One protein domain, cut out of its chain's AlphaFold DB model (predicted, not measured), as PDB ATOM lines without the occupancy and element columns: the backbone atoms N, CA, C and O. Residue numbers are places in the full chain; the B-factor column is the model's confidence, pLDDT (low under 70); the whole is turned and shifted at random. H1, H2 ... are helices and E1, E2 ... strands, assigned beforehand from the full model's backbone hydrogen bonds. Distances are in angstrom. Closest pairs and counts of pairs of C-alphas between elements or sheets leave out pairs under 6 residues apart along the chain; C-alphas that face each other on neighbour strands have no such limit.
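What this domain is: This is residues 47 to 147 of the 148 residues of an uncharacterized protein of Parabacteroides sp. AF18-52 (UniProt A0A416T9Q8). Two sheets lie face to face as a sandwich: a larger, curled sheet of E1, E7, E6 and E3, and a flatter one of E2, E5 and E4 whose strands cross those of the first at 38 degrees. The long hairpin of E6 and E7 runs the length of the rod-shaped whole, and the short helix H1 lies near the end away from that hairpin's turn, grazing both sheets. The printed part has 101 residues, with one named helix and seven named strands that follow each other along the chain as E1 E2 E3 E4 E5 H1 E6 E7, and its class is mostly strand. The larger sheet, in the order E1 E7 E6 E3, is mixed; the smaller, E2 E5 E4, is antiparallel. The whole is only just compact, close to loose, with a radius of gyration of the C-alphas of 15.0 A and spans of 50 by 23 by 22 A.

How they stand to each other: In the larger sheet, twisted, E6 (residues 114 to 126) and E7 (residues 131 to 146) form a hairpin, antiparallel at 168 degrees, with N 119 and O 139 2.8 A apart. E7 bends by 60 degrees at residue 136. E1 (residues 47 to 55), an edge strand, is parallel to E7 at 38 degrees, with N 49 and O 140 2.8 A apart. E3 (residues 73 to 77), the other edge strand, is antiparallel to E6 at 143 degrees, with N 76 and O 120 2.9 A apart. In the smaller sheet, E5 (residues 90 to 96) is antiparallel to E2 (residues 60 to 66) at 172 degrees, with N 63 and O 93 2.9 A apart. E5 forms a hairpin with E4 (residues 83 to 87), with N 85 and O 92 2.8 A apart. The facing parts of the two sheets are 9.5 A apart centre to centre. The closest C-alphas of E1 and E2, those of Tyr 54 and Phe 61, are 6.3 A apart. E2 and E7 are near each other, with 6 pairs of C-alphas within 10 A, while E4 and E7 are apart. H1 (residues 97 to 104) only grazes each sheet; every O i to N i+4 pair in it is within hydrogen-bond range.

Where its parts are: E1 begins at C-alpha 47, (24.870, -20.625, -25.139), and spans 24.8 A. E2 spans 20.2 A, E5 20.4 A, E6 37.6 A and E7 42.2 A. E7 ends at C-alpha 146, (48.698, -21.337, -21.746).

The domain as a whole: The C-alphas farthest apart, those of Gly 128 and Glu 147, are 51.6 A apart. The printed part has no cut and no long link. Its mean pLDDT is 88.3; residues 108 to 111 and residue 147 are under 70.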
ATOM      1  N   PHE A  47      24.547 -21.864 -25.842       93.19
ATOM      2  CA  PHE A  47      24.870 -20.625 -25.139       93.19
ATOM      3  C   PHE A  47      26.217 -20.722 -24.428       93.19
ATOM      4  O   PHE A  47      26.674 -21.798 -24.043       93.19
ATOM      5  N   PHE A  48      26.863 -19.574 -24.253       93.19
ATOM      6  CA  PHE A  48      28.149 -19.485 -23.581       93.19
ATOM      7  C   PHE A  48      27.950 -19.319 -22.072       93.19
ATOM      8  O   PHE A  48      27.229 -18.418 -21.646       93.19
ATOM      9  N   ILE A  49      28.566 -20.194 -21.277       94.31
ATOM     10  CA  ILE A  49      28.534 -20.135 -19.810       94.31
ATOM     11  C   ILE A  49      29.657 -19.229 -19.307       94.31
ATOM     12  O   ILE A  49      29.418 -18.350 -18.485       94.31
ATOM     13  N   GLY A  50      30.876 -19.430 -19.808       92.19
ATOM     14  CA  GLY A  50      32.043 -18.682 -19.355       92.19
ATOM     15  C   GLY A  50      33.357 -19.229 -19.900       92.19
ATOM     16  O   GLY A  50      33.389 -20.277 -20.551       92.19
ATOM     17  N   ALA A  51      34.435 -18.496 -19.626       92.25
ATOM     18  CA  ALA A  51      35.799 -18.900 -19.932       92.25
ATOM     19  C   ALA A  51      36.641 -18.942 -18.658       92.25
ATOM     20  O   ALA A  51      36.638 -17.977 -17.901       92.25
ATOM     21  N   GLU A  52      37.416 -20.008 -18.490       92.50
ATOM     22  CA  GLU A  52      38.369 -20.171 -17.396       92.50
ATOM     23  C   GLU A  52      39.780 -20.333 -17.944       92.50
ATOM     24  O   GLU A  52      39.999 -21.017 -18.944       92.50
ATOM     25  N   SER A  53      40.748 -19.698 -17.286       90.31
ATOM     26  CA  SER A  53      42.155 -19.851 -17.649       90.31
ATOM     27  C   SER A  53      42.760 -21.060 -16.945       90.31
ATOM     28  O   SER A  53      42.524 -21.273 -15.760       90.31
ATOM     29  N   TYR A  54      43.580 -21.819 -17.663       90.00
ATOM     30  CA  TYR A  54      44.340 -22.941 -17.138       90.00
ATOM     31  C   TYR A  54      45.817 -22.793 -17.491       90.00
ATOM     32  O   TYR A  54      46.187 -22.565 -18.646       90.00
ATOM     33  N   ILE A  55      46.674 -22.928 -16.486       88.38
ATOM     34  CA  ILE A  55      48.118 -22.945 -16.676       88.38
ATOM     35  C   ILE A  55      48.551 -24.407 -16.752       88.38
ATOM     36  O   ILE A  55      48.362 -25.153 -15.799       88.38
ATOM     37  N   ILE A  56      49.160 -24.826 -17.863       83.81
ATOM     38  CA  ILE A  56      49.479 -26.249 -18.098       83.81
ATOM     39  C   ILE A  56      50.523 -26.795 -17.101       83.81
ATOM     40  O   ILE A  56      50.666 -28.003 -16.956       83.81
ATOM     41  N   THR A  57      51.222 -25.941 -16.351       86.25
ATOM     42  CA  THR A  57      52.102 -26.384 -15.257       86.25
ATOM     43  C   THR A  57      51.352 -26.742 -13.969       86.25
ATOM     44  O   THR A  57      51.954 -27.303 -13.058       86.25
ATOM     45  N   GLU A  58      50.066 -26.404 -13.846       91.12
ATOM     46  CA  GLU A  58      49.260 -26.767 -12.680       91.12
ATOM     47  C   GLU A  58      48.838 -28.241 -12.730       91.12
ATOM     48  O   GLU A  58      48.494 -28.748 -13.802       91.12
ATOM     49  N   PRO A  59      48.799 -28.936 -11.578       93.19
ATOM     50  CA  PRO A  59      48.548 -30.377 -11.532       93.19
ATOM     51  C   PRO A  59      47.136 -30.768 -11.979       93.19
ATOM     52  O   PRO A  59      46.914 -31.910 -12.383       93.19
ATOM     53  N   GLU A  60      46.177 -29.848 -11.909       94.69
ATOM     54  CA  GLU A  60      44.785 -30.092 -12.261       94.69
ATOM     55  C   GLU A  60      44.077 -28.789 -12.641       94.69
ATOM     56  O   GLU A  60      44.346 -27.734 -12.073       94.69
ATOM     57  N   PHE A  61      43.138 -28.882 -13.577       93.31
ATOM     58  CA  PHE A  61      42.160 -27.840 -13.854       93.31
ATOM     59  C   PHE A  61      40.917 -28.069 -12.994       93.31
ATOM     60  O   PHE A  61      40.403 -29.190 -12.936       93.31
ATOM     61  N   LYS A  62      40.397 -27.007 -12.373       95.56
ATOM     62  CA  LYS A  62      39.161 -27.038 -11.584       95.56
ATOM     63  C   LYS A  62      38.163 -26.037 -12.130       95.56
ATOM     64  O   LYS A  62      38.485 -24.866 -12.295       95.56
ATOM     65  N   TYR A  63      36.932 -26.490 -12.306       95.81
ATOM     66  CA  TYR A  63      35.787 -25.639 -12.579       95.81
ATOM     67  C   TYR A  63      34.739 -25.818 -11.486       95.81
ATOM     68  O   TYR A  63      34.479 -26.937 -11.037       95.81
ATOM     69  N   SER A  64      34.104 -24.719 -11.089       96.69
ATOM     70  CA  SER A  64      32.947 -24.721 -10.200       96.69
ATOM     71  C   SER A  64      32.054 -23.546 -10.567       96.69
ATOM     72  O   SER A  64      32.483 -22.400 -10.479       96.69
ATOM     73  N   GLY A  65      30.818 -23.817 -10.972       95.31
ATOM     74  CA  GLY A  65      29.914 -22.763 -11.405       95.31
ATOM     75  C   GLY A  65      28.453 -23.185 -11.439       95.31
ATOM     76  O   GLY A  65      28.105 -24.366 -11.436       95.31
ATOM     77  N   THR A  66      27.582 -22.183 -11.485       95.88
ATOM     78  CA  THR A  66      26.137 -22.374 -11.596       95.88
ATOM     79  C   THR A  66      25.709 -22.332 -13.057       95.88
ATOM     80  O   THR A  66      26.010 -21.385 -13.780       95.88
ATOM     81  N   ILE A  67      24.969 -23.348 -13.483       95.25
ATOM     82  CA  ILE A  67      24.419 -23.474 -14.828       95.25
ATOM     83  C   ILE A  67      22.964 -22.984 -14.806       95.25
ATOM     84  O   ILE A  67      22.185 -23.422 -13.962       95.25
ATOM     85  N   PRO A  68      22.550 -22.076 -15.703       92.00
ATOM     86  CA  PRO A  68      21.185 -21.564 -15.710       92.00
ATOM     87  C   PRO A  68      20.205 -22.626 -16.230       92.00
ATOM     88  O   PRO A  68      20.018 -22.786 -17.437       92.00
ATOM     89  N   LEU A  69      19.559 -23.348 -15.314       92.88
ATOM     90  CA  LEU A  69      18.534 -24.350 -15.614       92.88
ATOM     91  C   LEU A  69      17.127 -23.759 -15.476       92.88
ATOM     92  O   LEU A  69      16.848 -23.020 -14.532       92.88
ATOM     93  N   ASN A  70      16.231 -24.117 -16.397       91.56
ATOM     94  CA  ASN A  70      14.799 -23.874 -16.226       91.56
ATOM     95  C   ASN A  70      14.190 -24.954 -15.314       91.56
ATOM     96  O   ASN A  70      14.805 -25.988 -15.051       91.56
ATOM     97  N   TYR A  71      12.966 -24.729 -14.830       88.00
ATOM     98  CA  TYR A  71      12.278 -25.697 -13.974       88.00
ATOM     99  C   TYR A  71      12.176 -27.079 -14.641       88.00
ATOM    100  O   TYR A  71      11.761 -27.184 -15.792       88.00
ATOM    101  N   GLY A  72      12.551 -28.131 -13.906       86.25
ATOM    102  CA  GLY A  72      12.510 -29.519 -14.381       86.25
ATOM    103  C   GLY A  72      13.689 -29.948 -15.261       86.25
ATOM    104  O   GLY A  72      13.768 -31.125 -15.616       86.25
ATOM    105  N   GLN A  73      14.618 -29.039 -15.578       92.12
ATOM    106  CA  GLN A  73      15.805 -29.368 -16.363       92.12
ATOM    107  C   GLN A  73      16.872 -30.079 -15.547       92.12
ATOM    108  O   GLN A  73      17.095 -29.799 -14.371       92.12
ATOM    109  N   THR A  74      17.577 -30.968 -16.232       92.25
ATOM    110  CA  THR A  74      18.764 -31.656 -15.736       92.25
ATOM    111  C   THR A  74      19.949 -31.338 -16.631       92.25
ATOM    112  O   THR A  74      19.784 -30.881 -17.764       92.25
ATOM    113  N   MET A  75      21.156 -31.565 -16.125       93.81
ATOM    114  CA  MET A  75      22.377 -31.367 -16.893       93.81
ATOM    115  C   MET A  75      23.305 -32.566 -16.792       93.81
ATOM    116  O   MET A  75      23.328 -33.270 -15.785       93.81
ATOM    117  N   ASN A  76      24.084 -32.766 -17.846       91.88
ATOM    118  CA  ASN A  76      25.145 -33.754 -17.926       91.88
ATOM    119  C   ASN A  76      26.309 -33.182 -18.744       91.88
ATOM    120  O   ASN A  76      26.128 -32.289 -19.567       91.88
ATOM    121  N   ILE A  77      27.506 -33.706 -18.541       90.50
ATOM    122  CA  ILE A  77      28.735 -33.270 -19.193       90.50
ATOM    123  C   ILE A  77      29.424 -34.473 -19.836       90.50
ATOM    124  O   ILE A  77      29.591 -35.526 -19.226       90.50
ATOM    125  N   GLY A  78      29.835 -34.313 -21.092       76.31
ATOM    126  CA  GLY A  78      30.488 -35.362 -21.879       76.31
ATOM    127  C   GLY A  78      31.981 -35.540 -21.583       76.31
ATOM    128  O   GLY A  78      32.746 -35.752 -22.519       76.31
ATOM    129  N   LEU A  79      32.418 -35.421 -20.323       85.56
ATOM    130  CA  LEU A  79      33.826 -35.559 -19.920       85.56
ATOM    131  C   LEU A  79      34.031 -36.798 -19.028       85.56
ATOM    132  O   LEU A  79      34.123 -36.663 -17.810       85.56
ATOM    133  N   PRO A  80      34.135 -38.016 -19.597       83.62
ATOM    134  CA  PRO A  80      34.203 -39.259 -18.814       83.62
ATOM    135  C   PRO A  80      35.498 -39.431 -18.001       83.62
ATOM    136  O   PRO A  80      35.599 -40.344 -17.191       83.62
ATOM    137  N   PHE A  81      36.499 -38.584 -18.237       86.94
ATOM    138  CA  PHE A  81      37.791 -38.572 -17.542       86.94
ATOM    139  C   PHE A  81      37.914 -37.436 -16.518       86.94
ATOM    140  O   PHE A  81      38.948 -37.303 -15.871       86.94
ATOM    141  N   ALA A  82      36.882 -36.601 -16.384       91.56
ATOM    142  CA  ALA A  82      36.824 -35.589 -15.343       91.56
ATOM    143  C   ALA A  82      36.145 -36.163 -14.094       91.56
ATOM    144  O   ALA A  82      35.179 -36.923 -14.188       91.56
ATOM    145  N   ALA A  83      36.603 -35.757 -12.914       93.06
ATOM    146  CA  ALA A  83      35.863 -35.983 -11.681       93.06
ATOM    147  C   ALA A  83      34.732 -34.950 -11.608       93.06
ATOM    148  O   ALA A  83      34.988 -33.792 -11.297       93.06
ATOM    149  N   VAL A  84      33.506 -35.353 -11.948       94.75
ATOM    150  CA  VAL A  84      32.338 -34.464 -12.070       94.75
ATOM    151  C   VAL A  84      31.432 -34.575 -10.847       94.75
ATOM    152  O   VAL A  84      31.116 -35.675 -10.397       94.75
ATOM    153  N   SER A  85      30.945 -33.435 -10.357       95.62
ATOM    154  CA  SER A  85      29.884 -33.343  -9.355       95.62
ATOM    155  C   SER A  85      28.782 -32.397  -9.828       95.62
ATOM    156  O   SER A  85      29.042 -31.274 -10.266       95.62
ATOM    157  N   ILE A  86      27.536 -32.860  -9.742       94.25
ATOM    158  CA  ILE A  86      26.339 -32.098 -10.101       94.25
ATOM    159  C   ILE A  86      25.397 -32.092  -8.900       94.25
ATOM    160  O   ILE A  86      24.996 -33.148  -8.411       94.25
ATOM    161  N   SER A  87      25.031 -30.900  -8.433       93.25
ATOM    162  CA  SER A  87      24.059 -30.711  -7.354       93.25
ATOM    163  C   SER A  87      23.080 -29.608  -7.734       93.25
ATOM    164  O   SER A  87      23.434 -28.429  -7.777       93.25
ATOM    165  N   GLY A  88      21.849 -29.994  -8.075       90.94
ATOM    166  CA  GLY A  88      20.861 -29.069  -8.626       90.94
ATOM    167  C   GLY A  88      21.377 -28.406  -9.903       90.94
ATOM    168  O   GLY A  88      21.622 -29.077 -10.902       90.94
ATOM    169  N   ASN A  89      21.555 -27.087  -9.857       94.69
ATOM    170  CA  ASN A  89      22.092 -26.289 -10.957       94.69
ATOM    171  C   ASN A  89      23.597 -25.990 -10.825       94.69
ATOM    172  O   ASN A  89      24.150 -25.270 -11.650       94.69
ATOM    173  N   HIS A  90      24.270 -26.518  -9.804       96.69
ATOM    174  CA  HIS A  90      25.703 -26.346  -9.611       96.69
ATOM    175  C   HIS A  90      26.479 -27.497 -10.260       96.69
ATOM    176  O   HIS A  90      26.200 -28.669  -9.994       96.69
ATOM    177  N   LEU A  91      27.456 -27.153 -11.099       96.50
ATOM    178  CA  LEU A  91      28.383 -28.069 -11.754       96.50
ATOM    179  C   LEU A  91      29.792 -27.768 -11.252       96.50
ATOM    180  O   LEU A  91      30.268 -26.639 -11.377       96.50
ATOM    181  N   SER A  92      30.485 -28.785 -10.762       97.12
ATOM    182  CA  SER A  92      31.932 -28.733 -10.603       97.12
ATOM    183  C   SER A  92      32.588 -29.924 -11.271       97.12
ATOM    184  O   SER A  92      32.014 -31.012 -11.355       97.12
ATOM    185  N   PHE A  93      33.790 -29.711 -11.786       96.25
ATOM    186  CA  PHE A  93      34.597 -30.801 -12.295       96.25
ATOM    187  C   PHE A  93      36.086 -30.514 -12.157       96.25
ATOM    188  O   PHE A  93      36.522 -29.363 -12.221       96.25
ATOM    189  N   THR A  94      36.852 -31.587 -12.002       96.25
ATOM    190  CA  THR A  94      38.313 -31.547 -11.944       96.25
ATOM    191  C   THR A  94      38.892 -32.424 -13.044       96.25
ATOM    192  O   THR A  94      38.436 -33.550 -13.247       96.25
ATOM    193  N   ILE A  95      39.900 -31.918 -13.749       93.81
ATOM    194  CA  ILE A  95      40.629 -32.634 -14.803       93.81
ATOM    195  C   ILE A  95      42.101 -32.638 -14.408       93.81
ATOM    196  O   ILE A  95      42.670 -31.572 -14.196       93.81
ATOM    197  N   SER A  96      42.729 -33.809 -14.309       93.44
ATOM    198  CA  SER A  96      44.169 -33.870 -14.044       93.44
ATOM    199  C   SER A  96      44.958 -33.308 -15.227       93.44
ATOM    200  O   SER A  96      44.522 -33.391 -16.378       93.44
ATOM    201  N   ASN A  97      46.147 -32.771 -14.961       90.50
ATOM    202  CA  ASN A  97      47.042 -32.304 -16.014       90.50
ATOM    203  C   ASN A  97      47.361 -33.413 -17.021       90.50
ATOM    204  O   ASN A  97      47.361 -33.171 -18.222       90.50
ATOM    205  N   GLU A  98      47.565 -34.644 -16.548       90.69
ATOM    206  CA  GLU A  98      47.812 -35.793 -17.414       90.69
ATOM    207  C   GLU A  98      46.654 -36.023 -18.395       90.69
ATOM    208  O   GLU A  98      46.876 -36.119 -19.602       90.69
ATOM    209  N   GLU A  99      45.415 -36.050 -17.899       90.69
ATOM    210  CA  GLU A  99      44.222 -36.227 -18.732       90.69
ATOM    211  C   GLU A  99      44.032 -35.051 -19.695       90.69
ATOM    212  O   GLU A  99      43.734 -35.245 -20.880       90.69
ATOM    213  N   PHE A 100      44.286 -33.828 -19.221       88.56
ATOM    214  CA  PHE A 100      44.281 -32.635 -20.057       88.56
ATOM    215  C   PHE A 100      45.295 -32.770 -21.199       88.56
ATOM    216  O   PHE A 100      44.927 -32.624 -22.361       88.56
ATOM    217  N   MET A 101      46.542 -33.141 -20.907       86.12
ATOM    218  CA  MET A 101      47.618 -33.278 -21.893       86.12
ATOM    219  C   MET A 101      47.424 -34.458 -22.854       86.12
ATOM    220  O   MET A 101      47.844 -34.395 -24.014       86.12
ATOM    221  N   GLN A 102      46.792 -35.545 -22.408       85.88
ATOM    222  CA  GLN A 102      46.571 -36.736 -23.229       85.88
ATOM    223  C   GLN A 102      45.342 -36.624 -24.131       85.88
ATOM    224  O   GLN A 102      45.428 -37.008 -25.299       85.88
ATOM    225  N   LYS A 103      44.215 -36.124 -23.609       83.19
ATOM    226  CA  LYS A 103      42.912 -36.176 -24.291       83.19
ATOM    227  C   LYS A 103      42.465 -34.826 -24.836       83.19
ATOM    228  O   LYS A 103      41.943 -34.770 -25.946       83.19
ATOM    229  N   LEU A 104      42.673 -33.746 -24.084       79.56
ATOM    230  CA  LEU A 104      42.145 -32.426 -24.441       79.56
ATOM    231  C   LEU A 104      43.123 -31.608 -25.274       79.56
ATOM    232  O   LEU A 104      42.768 -31.077 -26.321       79.56
ATOM    233  N   TYR A 105      44.377 -31.566 -24.845       73.12
ATOM    234  CA  TYR A 105      45.432 -30.782 -25.467       73.12
ATOM    235  C   TYR A 105      45.808 -31.291 -26.862       73.12
ATOM    236  O   TYR A 105      46.253 -30.526 -27.708       73.12
ATOM    237  N   LYS A 106      45.593 -32.581 -27.143       72.94
ATOM    238  CA  LYS A 106      45.802 -33.178 -28.475       72.94
ATOM    239  C   LYS A 106      44.591 -33.035 -29.403       72.94
ATOM    240  O   LYS A 106      44.615 -33.567 -30.511       72.94
ATOM    241  N   SER A 107      43.534 -32.352 -28.963       70.88
ATOM    242  CA  SER A 107      42.362 -32.063 -29.789       70.88
ATOM    243  C   SER A 107      42.761 -31.234 -31.020       70.88
ATOM    244  O   SER A 107      43.615 -30.353 -30.901       70.88
ATOM    245  N   PRO A 108      42.129 -31.438 -32.193       62.94
ATOM    246  CA  PRO A 108      42.384 -30.646 -33.403       62.94
ATOM    247  C   PRO A 108      42.157 -29.132 -33.227       62.94
ATOM    248  O   PRO A 108      42.561 -28.349 -34.077       62.94
ATOM    249  N   HIS A 109      41.545 -28.700 -32.120       58.50
ATOM    250  CA  HIS A 109      41.368 -27.289 -31.770       58.50
ATOM    251  C   HIS A 109      42.492 -26.711 -30.897       58.50
ATOM    252  O   HIS A 109      42.398 -25.553 -30.490       58.50
ATOM    253  N   LYS A 110      43.567 -27.476 -30.639       67.12
ATOM    254  CA  LYS A 110      44.740 -27.023 -29.874       67.12
ATOM    255  C   LYS A 110      45.260 -25.671 -30.356       67.12
ATOM    256  O   LYS A 110      45.608 -24.820 -29.544       67.12
ATOM    257  N   GLU A 111      45.312 -25.490 -31.672       66.00
ATOM    258  CA  GLU A 111      45.866 -24.301 -32.327       66.00
ATOM    259  C   GLU A 111      45.146 -23.007 -31.926       66.00
ATOM    260  O   GLU A 111      45.726 -21.927 -32.004       66.00
ATOM    261  N   ASN A 112      43.916 -23.114 -31.415       74.06
ATOM    262  CA  ASN A 112      43.136 -21.970 -30.964       74.06
ATOM    263  C   ASN A 112      43.405 -21.584 -29.495       74.06
ATOM    264  O   ASN A 112      42.835 -20.606 -29.016       74.06
ATOM    265  N   GLY A 113      44.234 -22.342 -28.765       82.75
ATOM    266  CA  GLY A 113      44.567 -22.064 -27.362       82.75
ATOM    267  C   GLY A 113      43.399 -22.242 -26.387       82.75
ATOM    268  O   GLY A 113      43.446 -21.739 -25.262       82.75
ATOM    269  N   PHE A 114      42.328 -22.922 -26.809       86.62
ATOM    270  CA  PHE A 114      41.186 -23.207 -25.953       86.62
ATOM    271  C   PHE A 114      40.548 -24.571 -26.226       86.62
ATOM    272  O   PHE A 114      40.660 -25.133 -27.315       86.62
ATOM    273  N   PHE A 115      39.850 -25.089 -25.219       86.38
ATOM    274  CA  PHE A 115      39.043 -26.299 -25.291       86.38
ATOM    275  C   PHE A 115      37.626 -26.014 -24.784       86.38
ATOM    276  O   PHE A 115      37.453 -25.544 -23.660       86.38
ATOM    277  N   ASP A 116      36.616 -26.303 -25.603       88.75
ATOM    278  CA  ASP A 116      35.212 -26.100 -25.246       88.75
ATOM    279  C   ASP A 116      34.620 -27.374 -24.639       88.75
ATOM    280  O   ASP A 116      34.510 -28.422 -25.275       88.75
ATOM    281  N   VAL A 117      34.201 -27.256 -23.387       90.12
ATOM    282  CA  VAL A 117      33.467 -28.267 -22.643       90.12
ATOM    283  C   VAL A 117      31.975 -28.063 -22.880       90.12
ATOM    284  O   VAL A 117      31.430 -26.996 -22.594       90.12
ATOM    285  N   GLN A 118      31.306 -29.106 -23.369       92.38
ATOM    286  CA  GLN A 118      29.863 -29.094 -23.600       92.38
ATOM    287  C   GLN A 118      29.102 -29.607 -22.375       92.38
ATOM    288  O   GLN A 118      29.330 -30.722 -21.896       92.38
ATOM    289  N   VAL A 119      28.160 -28.793 -21.908       94.62
ATOM    290  CA  VAL A 119      27.188 -29.124 -20.867       94.62
ATOM    291  C   VAL A 119      25.834 -29.329 -21.536       94.62
ATOM    292  O   VAL A 119      25.193 -28.386 -21.995       94.62
ATOM    293  N   ASN A 120      25.393 -30.576 -21.592       94.38
ATOM    294  CA  ASN A 120      24.120 -30.976 -22.166       94.38
ATOM    295  C   ASN A 120      23.002 -30.721 -21.158       94.38
ATOM    296  O   ASN A 120      23.021 -31.292 -20.070       94.38
ATOM    297  N   ILE A 121      22.017 -29.903 -21.522       94.75
ATOM    298  CA  ILE A 121      20.853 -29.602 -20.683       94.75
ATOM    299  C   ILE A 121      19.632 -30.277 -21.283       94.75
ATOM    300  O   ILE A 121      19.297 -30.046 -22.447       94.75
ATOM    301  N   SER A 122      18.968 -31.101 -20.480       93.56
ATOM    302  CA  SER A 122      17.856 -31.935 -20.919       93.56
ATOM    303  C   SER A 122      16.589 -31.676 -20.112       93.56
ATOM    304  O   SER A 122      16.647 -31.538 -18.889       93.56
ATOM    305  N   ASP A 123      15.448 -31.674 -20.795       91.88
ATOM    306  CA  ASP A 123      14.138 -31.823 -20.162       91.88
ATOM    307  C   ASP A 123      13.856 -33.314 -19.950       91.88
ATOM    308  O   ASP A 123      14.281 -34.158 -20.738       91.88
ATOM    309  N   ASN A 124      13.112 -33.658 -18.903       84.81
ATOM    310  CA  ASN A 124      12.657 -35.030 -18.692       84.81
ATOM    311  C   ASN A 124      11.300 -35.229 -19.372       84.81
ATOM    312  O   ASN A 124      10.278 -34.751 -18.883       84.81
ATOM    313  N   MET A 125      11.281 -35.947 -20.493       83.44
ATOM    314  CA  MET A 125      10.053 -36.245 -21.230       83.44
ATOM    315  C   MET A 125       9.519 -37.624 -20.854       83.44
ATOM    316  O   MET A 125      10.266 -38.599 -20.812       83.44
ATOM    317  N   TRP A 126       8.215 -37.723 -20.594       80.12
ATOM    318  CA  TRP A 126       7.565 -39.009 -20.350       80.12
ATOM    319  C   TRP A 126       7.420 -39.793 -21.660       80.12
ATOM    320  O   TRP A 126       6.766 -39.326 -22.592       80.12
ATOM    321  N   SER A 127       7.994 -40.995 -21.728       80.00
ATOM    322  CA  SER A 127       7.942 -41.879 -22.904       80.00
ATOM    323  C   SER A 127       6.875 -42.976 -22.807       80.00
ATOM    324  O   SER A 127       6.876 -43.906 -23.609       80.00
ATOM    325  N   GLY A 128       5.995 -42.932 -21.801       82.44
ATOM    326  CA  GLY A 128       5.040 -44.010 -21.507       82.44
ATOM    327  C   GLY A 128       5.588 -45.076 -20.553       82.44
ATOM    328  O   GLY A 128       4.832 -45.615 -19.753       82.44
ATOM    329  N   SER A 129       6.898 -45.337 -20.589       82.12
ATOM    330  CA  SER A 129       7.585 -46.331 -19.746       82.12
ATOM    331  C   SER A 129       8.506 -45.717 -18.684       82.12
ATOM    332  O   SER A 129       9.182 -46.442 -17.959       82.12
ATOM    333  N   GLY A 130       8.577 -44.389 -18.620       83.19
ATOM    334  CA  GLY A 130       9.462 -43.650 -17.730       83.19
ATOM    335  C   GLY A 130       9.777 -42.261 -18.272       83.19
ATOM    336  O   GLY A 130       9.300 -41.869 -19.337       83.19
ATOM    337  N   TYR A 131      10.591 -41.517 -17.528       79.75
ATOM    338  CA  TYR A 131      11.153 -40.258 -17.999       79.75
ATOM    339  C   TYR A 131      12.475 -40.515 -18.714       79.75
ATOM    340  O   TYR A 131      13.361 -41.167 -18.162       79.75
ATOM    341  N   ILE A 132      12.603 -39.983 -19.927       84.19
ATOM    342  CA  ILE A 132      13.841 -39.993 -20.699       84.19
ATOM    343  C   ILE A 132      14.380 -38.563 -20.826       84.19
ATOM    344  O   ILE A 132      13.598 -37.636 -21.067       84.19
ATOM    345  N   PRO A 133      15.696 -38.356 -20.667       86.38
ATOM    346  CA  PRO A 133      16.295 -37.050 -20.884       86.38
ATOM    347  C   PRO A 133      16.253 -36.708 -22.377       86.38
ATOM    348  O   PRO A 133      16.729 -37.467 -23.223       86.38
ATOM    349  N   TYR A 134      15.688 -35.549 -22.691       88.44
ATOM    350  CA  TYR A 134      15.621 -34.981 -24.026       88.44
ATOM    351  C   TYR A 134      16.474 -33.718 -24.096       88.44
ATOM    352  O   TYR A 134      16.192 -32.746 -23.399       88.44
ATOM    353  N   LEU A 135      17.520 -33.728 -24.924       91.00
ATOM    354  CA  LEU A 135      18.457 -32.612 -25.050       91.00
ATOM    355  C   LEU A 135      17.755 -31.376 -25.627       91.00
ATOM    356  O   LEU A 135      17.268 -31.401 -26.755       91.00
ATOM    357  N   VAL A 136      17.743 -30.283 -24.862       92.75
ATOM    358  CA  VAL A 136      17.056 -29.036 -25.236       92.75
ATOM    359  C   VAL A 136      17.989 -27.847 -25.391       92.75
ATOM    360  O   VAL A 136      17.650 -26.932 -26.136       92.75
ATOM    361  N   ARG A 137      19.143 -27.825 -24.712       93.00
ATOM    362  CA  ARG A 137      20.151 -26.757 -24.833       93.00
ATOM    363  C   ARG A 137      21.559 -27.303 -24.609       93.00
ATOM    364  O   ARG A 137      21.729 -28.284 -23.887       93.00
ATOM    365  N   ILE A 138      22.560 -26.624 -25.161       94.00
ATOM    366  CA  ILE A 138      23.977 -26.912 -24.902       94.00
ATOM    367  C   ILE A 138      24.634 -25.666 -24.307       94.00
ATOM    368  O   ILE A 138      24.621 -24.592 -24.903       94.00
ATOM    369  N   GLY A 139      25.204 -25.797 -23.115       94.12
ATOM    370  CA  GLY A 139      26.064 -24.780 -22.521       94.12
ATOM    371  C   GLY A 139      27.526 -25.030 -22.885       94.12
ATOM    372  O   GLY A 139      27.964 -26.177 -22.901       94.12
ATOM    373  N   ILE A 140      28.288 -23.968 -23.146       93.06
ATOM    374  CA  ILE A 140      29.723 -24.047 -23.444       93.06
ATOM    375  C   ILE A 140      30.533 -23.398 -22.328       93.06
ATOM    376  O   ILE A 140      30.369 -22.209 -22.057       93.06
ATOM    377  N   ILE A 141      31.434 -24.170 -21.721       93.19
ATOM    378  CA  ILE A 141      32.488 -23.666 -20.834       93.19
ATOM    379  C   ILE A 141      33.799 -23.745 -21.603       93.19
ATOM    380  O   ILE A 141      34.182 -24.820 -22.058       93.19
ATOM    381  N   ARG A 142      34.500 -22.626 -21.748       91.31
ATOM    382  CA  ARG A 142      35.770 -22.574 -22.471       91.31
ATOM    383  C   ARG A 142      36.947 -22.620 -21.513       91.31
ATOM    384  O   ARG A 142      37.099 -21.734 -20.684       91.31
ATOM    385  N   ILE A 143      37.823 -23.600 -21.672       91.00
ATOM    386  CA  ILE A 143      39.104 -23.658 -20.967       91.00
ATOM    387  C   ILE A 143      40.157 -23.027 -21.873       91.00
ATOM    388  O   ILE A 143      40.481 -23.592 -22.914       91.00
ATOM    389  N   ILE A 144      40.680 -21.862 -21.505       90.12
ATOM    390  CA  ILE A 144      41.775 -21.185 -22.204       90.12
ATOM    391  C   ILE A 144      43.078 -21.646 -21.569       90.12
ATOM    392  O   ILE A 144      43.309 -21.383 -20.393       90.12
ATOM    393  N   PHE A 145      43.941 -22.311 -22.326       87.00
ATOM    394  CA  PHE A 145      45.178 -22.863 -21.782       87.00
ATOM    395  C   PHE A 145      46.408 -22.111 -22.286       87.00
ATOM    396  O   PHE A 145      46.464 -21.685 -23.439       87.00
ATOM    397  N   LYS A 146      47.404 -21.946 -21.410       79.62
ATOM    398  CA  LYS A 146      48.698 -21.337 -21.746       79.62
ATOM    399  C   LYS A 146      49.843 -22.278 -21.389       79.62
ATOM    400  O   LYS A 146      49.882 -22.821 -20.284       79.62
ATOM    401  N   GLU A 147      50.771 -22.427 -22.329       68.62
ATOM    402  CA  GLU A 147      52.122 -22.923 -22.069       68.62
ATOM    403  C   GLU A 147      52.972 -21.718 -21.647       68.62
ATOM    404  O   GLU A 147      52.928 -20.681 -22.314       68.62
TER     405      GLU A 147